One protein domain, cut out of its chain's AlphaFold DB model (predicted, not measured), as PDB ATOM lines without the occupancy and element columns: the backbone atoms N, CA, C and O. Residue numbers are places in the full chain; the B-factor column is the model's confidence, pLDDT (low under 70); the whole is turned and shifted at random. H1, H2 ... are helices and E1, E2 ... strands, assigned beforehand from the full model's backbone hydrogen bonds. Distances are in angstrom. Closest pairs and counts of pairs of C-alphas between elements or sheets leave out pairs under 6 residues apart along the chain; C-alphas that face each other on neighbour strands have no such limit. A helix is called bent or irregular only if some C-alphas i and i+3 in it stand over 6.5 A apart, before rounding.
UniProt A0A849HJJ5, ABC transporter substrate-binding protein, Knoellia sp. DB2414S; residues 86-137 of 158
ATOM      1  N   ASN A  86     125.882 117.035 114.354       62.75
ATOM      2  CA  ASN A  86     126.316 117.589 115.625       62.75
ATOM      3  C   ASN A  86     127.759 117.124 115.873       62.75
ATOM      4  O   ASN A  86     128.021 115.921 115.875       62.75
ATOM      5  N   ILE A  87     128.697 118.068 115.966       63.91
ATOM      6  CA  ILE A  87     130.130 117.767 116.071       63.91
ATOM      7  C   ILE A  87     130.592 117.846 117.520       63.91
ATOM      8  O   ILE A  87     131.317 116.965 117.974       63.91
ATOM      9  N   LEU A  88     130.191 118.896 118.238       64.12
ATOM     10  CA  LEU A  88     130.565 119.102 119.628       64.12
ATOM     11  C   LEU A  88     129.537 119.997 120.319       64.12
ATOM     12  O   LEU A  88     129.305 121.125 119.886       64.12
ATOM     13  N   ASN A  89     129.000 119.500 121.431       65.75
ATOM     14  CA  ASN A  89     128.301 120.305 122.421       65.75
ATOM     15  C   ASN A  89     129.181 120.379 123.670       65.75
ATOM     16  O   ASN A  89     129.428 119.349 124.302       65.75
ATOM     17  N   LEU A  90     129.682 121.570 123.993       66.69
ATOM     18  CA  LEU A  90     130.494 121.797 125.183       66.69
ATOM     19  C   LEU A  90     129.733 122.717 126.139       66.69
ATOM     20  O   LEU A  90     129.604 123.915 125.887       66.69
ATOM     21  N   ASP A  91     129.244 122.128 127.228       67.06
ATOM     22  CA  ASP A  91     128.633 122.841 128.347       67.06
ATOM     23  C   ASP A  91     129.704 123.049 129.421       67.06
ATOM     24  O   ASP A  91     130.143 122.109 130.093       67.06
ATOM     25  N   LEU A  92     130.199 124.279 129.508       70.50
ATOM     26  CA  LEU A  92     131.097 124.693 130.573       70.50
ATOM     27  C   LEU A  92     130.242 125.312 131.673       70.50
ATOM     28  O   LEU A  92     129.695 126.407 131.513       70.50
ATOM     29  N   GLY A  93     130.180 124.618 132.810       71.00
ATOM     30  CA  GLY A  93     129.682 125.195 134.052       71.00
ATOM     31  C   GLY A  93     130.488 126.437 134.467       71.00
ATOM     32  O   GLY A  93     131.534 126.734 133.882       71.00
ATOM     33  N   PRO A  94     130.018 127.182 135.480       74.56
ATOM     34  CA  PRO A  94     130.713 128.377 135.940       74.56
ATOM     35  C   PRO A  94     132.133 128.020 136.394       74.56
ATOM     36  O   PRO A  94     132.326 127.067 137.155       74.56
ATOM     37  N   LEU A  95     133.122 128.767 135.900       75.75
ATOM     38  CA  LEU A  95     134.535 128.481 136.129       75.75
ATOM     39  C   LEU A  95     135.178 129.629 136.903       75.75
ATOM     40  O   LEU A  95     135.132 130.777 136.464       75.75
ATOM     41  N   HIS A  96     135.785 129.291 138.037       74.00
ATOM     42  CA  HIS A  96     136.541 130.216 138.869       74.00
ATOM     43  C   HIS A  96     138.029 129.901 138.734       74.00
ATOM     44  O   HIS A  96     138.454 128.775 139.010       74.00
ATOM     45  N   LEU A  97     138.817 130.874 138.284       74.19
ATOM     46  CA  LEU A  97     140.267 130.749 138.161       74.19
ATOM     47  C   LEU A  97     140.932 131.811 139.031       74.19
ATOM     48  O   LEU A  97     140.692 132.999 138.836       74.19
ATOM     49  N   ASP A  98     141.790 131.365 139.946       69.62
ATOM     50  CA  ASP A  98     142.722 132.218 140.681       69.62
ATOM     51  C   ASP A  98     144.143 131.845 140.254       69.62
ATOM     52  O   ASP A  98     144.719 130.843 140.690       69.62
ATOM     53  N   LEU A  99     144.677 132.617 139.309       75.12
ATOM     54  CA  LEU A  99     146.029 132.434 138.797       75.12
ATOM     55  C   LEU A  99     146.866 133.641 139.186       75.12
ATOM     56  O   LEU A  99     146.708 134.726 138.628       75.12
ATOM     57  N   LEU A 100     147.789 133.429 140.128       73.31
ATOM     58  CA  LEU A 100     148.728 134.451 140.604       73.31
ATOM     59  C   LEU A 100     148.024 135.696 141.187       73.31
ATOM     60  O   LEU A 100     148.561 136.800 141.101       73.31
ATOM     61  N   GLY A 101     146.832 135.529 141.772       67.19
ATOM     62  CA  GLY A 101     146.039 136.621 142.342       67.19
ATOM     63  C   GLY A 101     145.122 137.331 141.344       67.19
ATOM     64  O   GLY A 101     144.521 138.348 141.694       67.19
ATOM     65  N   LEU A 102     145.001 136.830 140.111       52.38
ATOM     66  CA  LEU A 102     143.977 137.271 139.169       52.38
ATOM     67  C   LEU A 102     142.758 136.351 139.279       52.38
ATOM     68  O   LEU A 102     142.792 135.217 138.801       52.38
ATOM     69  N   VAL A 103     141.700 136.876 139.900       71.94
ATOM     70  CA  VAL A 103     140.412 136.197 140.073       71.94
ATOM     71  C   VAL A 103     139.532 136.457 138.857       71.94
ATOM     72  O   VAL A 103     139.206 137.606 138.549       71.94
ATOM     73  N   ILE A 104     139.162 135.388 138.158       71.12
ATOM     74  CA  ILE A 104     138.310 135.442 136.972       71.12
ATOM     75  C   ILE A 104     137.118 134.507 137.183       71.12
ATOM     76  O   ILE A 104     137.281 133.291 137.282       71.12
ATOM     77  N   ASP A 105     135.925 135.098 137.208       73.75
ATOM     78  CA  ASP A 105     134.644 134.402 137.280       73.75
ATOM     79  C   ASP A 105     133.990 134.358 135.898       73.75
ATOM     80  O   ASP A 105     133.563 135.386 135.361       73.75
ATOM     81  N   LEU A 106     133.912 133.166 135.305       69.06
ATOM     82  CA  LEU A 106     133.189 132.941 134.054       69.06
ATOM     83  C   LEU A 106     131.796 132.391 134.358       69.06
ATOM     84  O   LEU A 106     131.645 131.374 135.034       69.06
ATOM     85  N   ALA A 107     130.778 133.053 133.808       74.62
ATOM     86  CA  ALA A 107     129.412 132.541 133.767       74.62
ATOM     87  C   ALA A 107     129.324 131.261 132.901       74.62
ATOM     88  O   ALA A 107     130.223 131.019 132.094       74.62
ATOM     89  N   PRO A 108     128.249 130.457 133.021       73.25
ATOM     90  CA  PRO A 108     128.071 129.249 132.217       73.25
ATOM     91  C   PRO A 108     128.112 129.556 130.715       73.25
ATOM     92  O   PRO A 108     127.396 130.445 130.242       73.25
ATOM     93  N   VAL A 109     128.922 128.812 129.961       74.06
ATOM     94  CA  VAL A 109     129.045 128.957 128.503       74.06
ATOM     95  C   VAL A 109     128.547 127.685 127.835       74.06
ATOM     96  O   VAL A 109     129.145 126.622 127.978       74.06
ATOM     97  N   ASN A 110     127.471 127.820 127.060       66.31
ATOM     98  CA  ASN A 110     126.976 126.772 126.177       66.31
ATOM     99  C   ASN A 110     127.473 127.040 124.753       66.31
ATOM    100  O   ASN A 110     127.048 128.012 124.124       66.31
ATOM    101  N   LEU A 111     128.385 126.199 124.260       65.81
ATOM    102  CA  LEU A 111     128.920 126.289 122.904       65.81
ATOM    103  C   LEU A 111     128.449 125.095 122.066       65.81
ATOM    104  O   LEU A 111     128.934 123.974 122.233       65.81
ATOM    105  N   ASP A 112     127.535 125.376 121.137       68.44
ATOM    106  CA  ASP A 112     127.035 124.424 120.142       68.44
ATOM    107  C   ASP A 112     127.731 124.668 118.794       68.44
ATOM    108  O   ASP A 112     127.616 125.747 118.199       68.44
ATOM    109  N   ILE A 113     128.480 123.669 118.315       67.38
ATOM    110  CA  ILE A 113     129.109 123.685 116.993       67.38
ATOM    111  C   ILE A 113     128.501 122.574 116.137       67.38
ATOM    112  O   ILE A 113     128.860 121.396 116.224       67.38
ATOM    113  N   THR A 114     127.636 122.989 115.215       68.50
ATOM    114  CA  THR A 114     127.035 122.116 114.205       68.50
ATOM    115  C   THR A 114     127.749 122.269 112.859       68.50
ATOM    116  O   THR A 114     127.892 123.377 112.331       68.50
ATOM    117  N   ALA A 115     128.175 121.157 112.254       69.19
ATOM    118  CA  ALA A 115     128.716 121.160 110.897       69.19
ATOM    119  C   ALA A 115     127.588 121.053 109.865       69.19
ATOM    120  O   ALA A 115     126.781 120.122 109.891       69.19
ATOM    121  N   VAL A 116     127.578 121.984 108.909       74.81
ATOM    122  CA  VAL A 116     126.668 121.947 107.758       74.81
ATOM    123  C   VAL A 116     127.412 121.360 106.550       74.81
ATOM    124  O   VAL A 116     128.364 121.990 106.071       74.81
ATOM    125  N   PRO A 117     127.014 120.178 106.041       75.00
ATOM    126  CA  PRO A 117     127.629 119.591 104.854       75.00
ATOM    127  C   PRO A 117     127.213 120.333 103.574       75.00
ATOM    128  O   PRO A 117     126.124 120.903 103.488       75.00
ATOM    129  N   GLY A 118     128.077 120.321 102.555       77.50
ATOM    130  CA  GLY A 118     127.776 120.905 101.244       77.50
ATOM    131  C   GLY A 118     128.998 121.244 100.386       77.50
ATOM    132  O   GLY A 118     130.151 121.183 100.827       77.50
ATOM    133  N   SER A 119     128.753 121.628  99.132       75.25
ATOM    134  CA  SER A 119     129.799 122.027  98.182       75.25
ATOM    135  C   SER A 119     130.619 123.210  98.717       75.25
ATOM    136  O   SER A 119     130.069 124.224  99.153       75.25
ATOM    137  N   GLY A 120     131.949 123.074  98.722       80.06
ATOM    138  CA  GLY A 120     132.871 124.086  99.257       80.06
ATOM    139  C   GLY A 120     132.941 124.168 100.790       80.06
ATOM    140  O   GLY A 120     133.601 125.059 101.319       80.06
ATOM    141  N   LYS A 121     132.285 123.263 101.530       79.94
ATOM    142  CA  LYS A 121     132.328 123.195 103.004       79.94
ATOM    143  C   LYS A 121     133.268 122.081 103.466       79.94
ATOM    144  O   LYS A 121     132.844 121.105 104.072       79.94
ATOM    145  N   LEU A 122     134.560 122.235 103.156       82.31
ATOM    146  CA  LEU A 122     135.597 121.210 103.362       82.31
ATOM    147  C   LEU A 122     135.635 120.680 104.803       82.31
ATOM    148  O   LEU A 122     135.549 119.473 105.012       82.31
ATOM    149  N   LEU A 123     135.696 121.581 105.789       78.75
ATOM    150  CA  LEU A 123     135.741 121.198 107.201       78.75
ATOM    151  C   LEU A 123     134.431 120.531 107.645       78.75
ATOM    152  O   LEU A 123     134.474 119.498 108.301       78.75
ATOM    153  N   GLY A 124     133.276 121.069 107.237       77.50
ATOM    154  CA  GLY A 124     131.973 120.487 107.568       77.50
ATOM    155  C   GLY A 124     131.799 119.076 107.003       77.50
ATOM    156  O   GLY A 124     131.342 118.183 107.708       77.50
ATOM    157  N   ASN A 125     132.251 118.848 105.767       78.50
ATOM    158  CA  ASN A 125     132.233 117.532 105.131       78.50
ATOM    159  C   ASN A 125     133.175 116.543 105.835       78.50
ATOM    160  O   ASN A 125     132.796 115.391 106.045       78.50
ATOM    161  N   LEU A 126     134.374 116.985 106.234       82.00
ATOM    162  CA  LEU A 126     135.331 116.156 106.969       82.00
ATOM    163  C   LEU A 126     134.779 115.744 108.338       82.00
ATOM    164  O   LEU A 126     134.762 114.560 108.669       82.00
ATOM    165  N   LEU A 127     134.301 116.714 109.115       82.88
ATOM    166  CA  LEU A 127     133.795 116.493 110.469       82.88
ATOM    167  C   LEU A 127     132.531 115.624 110.452       82.88
ATOM    168  O   LEU A 127     132.446 114.667 111.217       82.88
ATOM    169  N   CYS A 128     131.605 115.869 109.517       78.50
ATOM    170  CA  CYS A 128     130.468 114.974 109.278       78.50
ATOM    171  C   CYS A 128     130.916 113.552 108.910       78.50
ATOM    172  O   CYS A 128     130.340 112.586 109.403       78.50
ATOM    173  N   GLY A 129     131.932 113.406 108.053       77.31
ATOM    174  CA  GLY A 129     132.461 112.102 107.650       77.31
ATOM    175  C   GLY A 129     133.034 111.314 108.828       77.31
ATOM    176  O   GLY A 129     132.723 110.136 108.988       77.31
ATOM    177  N   ILE A 130     133.815 111.970 109.687       79.06
ATOM    178  CA  ILE A 130     134.389 111.350 110.888       79.06
ATOM    179  C   ILE A 130     133.286 110.976 111.882       79.06
ATOM    180  O   ILE A 130     133.246 109.832 112.329       79.06
ATOM    181  N   ALA A 131     132.353 111.887 112.174       76.81
ATOM    182  CA  ALA A 131     131.223 111.608 113.061       76.81
ATOM    183  C   ALA A 131     130.402 110.402 112.571       76.81
ATOM    184  O   ALA A 131     130.077 109.516 113.353       76.81
ATOM    185  N   LYS A 132     130.159 110.303 111.257       74.94
ATOM    186  CA  LYS A 132     129.463 109.166 110.635       74.94
ATOM    187  C   LYS A 132     130.219 107.847 110.814       74.94
ATOM    188  O   LYS A 132     129.592 106.819 111.059       74.94
ATOM    189  N   ILE A 133     131.548 107.857 110.689       79.81
ATOM    190  CA  ILE A 133     132.392 106.670 110.897       79.81
ATOM    191  C   ILE A 133     132.336 106.215 112.359       79.81
ATOM    192  O   ILE A 133     132.268 105.013 112.604       79.81
ATOM    193  N   LEU A 134     132.349 107.148 113.312       76.62
ATOM    194  CA  LEU A 134     132.263 106.829 114.740       76.62
ATOM    195  C   LEU A 134     130.879 106.289 115.123       76.62
ATOM    196  O   LEU A 134     130.797 105.257 115.782       76.62
ATOM    197  N   ASP A 135     129.808 106.941 114.673       73.25
ATOM    198  CA  ASP A 135     128.424 106.582 115.013       73.25
ATOM    199  C   ASP A 135     128.003 105.226 114.422       73.25
ATOM    200  O   ASP A 135     127.369 104.399 115.071       73.25
ATOM    201  N   THR A 136     128.447 104.921 113.200       72.00
ATOM    202  CA  THR A 136     128.170 103.621 112.558       72.00
ATOM    203  C   THR A 136     129.115 102.503 113.006       72.00
ATOM    204  O   THR A 136     129.106 101.408 112.439       72.00
ATOM    205  N   GLY A 137     129.962 102.765 114.007       68.62
ATOM    206  CA  GLY A 137     130.912 101.799 114.544       68.62
ATOM    207  C   GLY A 137     132.082 101.462 113.612       68.62
ATOM    208  O   GLY A 137     132.917 100.633 113.974       68.62
TER     209      GLY A 137
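AT A GLANCE: This is residues 86 to 137 of the 158 residues of the protein "ABC transporter substrate-binding protein" of Knoellia sp. DB2414S (UniProt A0A849HJJ5). A long, narrow ribbon of two antiparallel strands bends partway along: E1 and E4 make the half next to the helix, and the hairpin of E2 and E3 makes the other. The single helix H1 lies across the end of the ribbon away from the hairpin's tip, and its last turn sticks out with residues 136 and 137. The printed part has 52 residues, with four named strands and then one named helix along the chain, E1 E2 E3 E4 H1; the two sheets, E1 - E4 and E2 - E3, are both antiparallel, and the class is mixed, helices and strands. The whole is extended, with a radius of gyration of the C-alphas of 16.9 A, and spans 48 by 27 by 18 A.

HOW THE PARTS SIT: E1, residues 86 to 92, and E4, residues 109 to 115, are antiparallel neighbours at 173 degrees. Their backbones are within hydrogen-bond range at N 90 and O 111, 3.1 A, and at N 109 and O 92, 3.0 A. E1 runs on into E2, residues 95 to 99, at 63 degrees. E3, residues 102 to 106, runs on into E4 at 60 degrees. E2 and E3 form a hairpin, antiparallel at 169 degrees, with N 104 and O 97 2.9 A apart and N 95 and O 106 3.1 A apart. E1 and E3 are apart, and so are E2 and E4. H1, residues 122 to 135, comes near the sheet of E1 and E4 with its residues 123 to 131, which make 9 pairs of C-alphas within 10 A with E1 and 9 with E4. The closest C-alphas of E4 and H1 are those of Ala 115 and Gly 124, 4.7 A apart. Those of E1 and H1 are Ile 87 and Leu 127, 6.8 A apart. H1 is apart from E2 and from E3. In H1 every O i to N i+4 pair is within hydrogen-bond range.

IN THESE COORDINATES: E1 begins at C-alpha 86 at (126.316, 117.589, 115.625) and is 17.2 A long from first to last C-alpha. E4 is 19.3 A long, E2 12.4 A and E3 12.7 A. C-alpha 99, where E2 ends, is at (146.029, 132.434, 138.797). H1 is 20.0 A long, is not bent, and ends with C-alpha 135 at (128.424, 106.582, 115.013).

THE WHOLE: The two C-alphas farthest apart, those of Gly 101 and Ser 119, are 49.3 A apart. Residues 98 to 103 stand free, and so do residues 132 to 137, of which 132 to 135 belong to H1. The printed part has no cut. The links between E1 and E2, E2 and E3, and E3 and E4 are tight, and that from E4 to H1 is short. The mean pLDDT of the printed part is 72.7; 17 residues are under 70, among them residues 86 to 91 and 110 to 115.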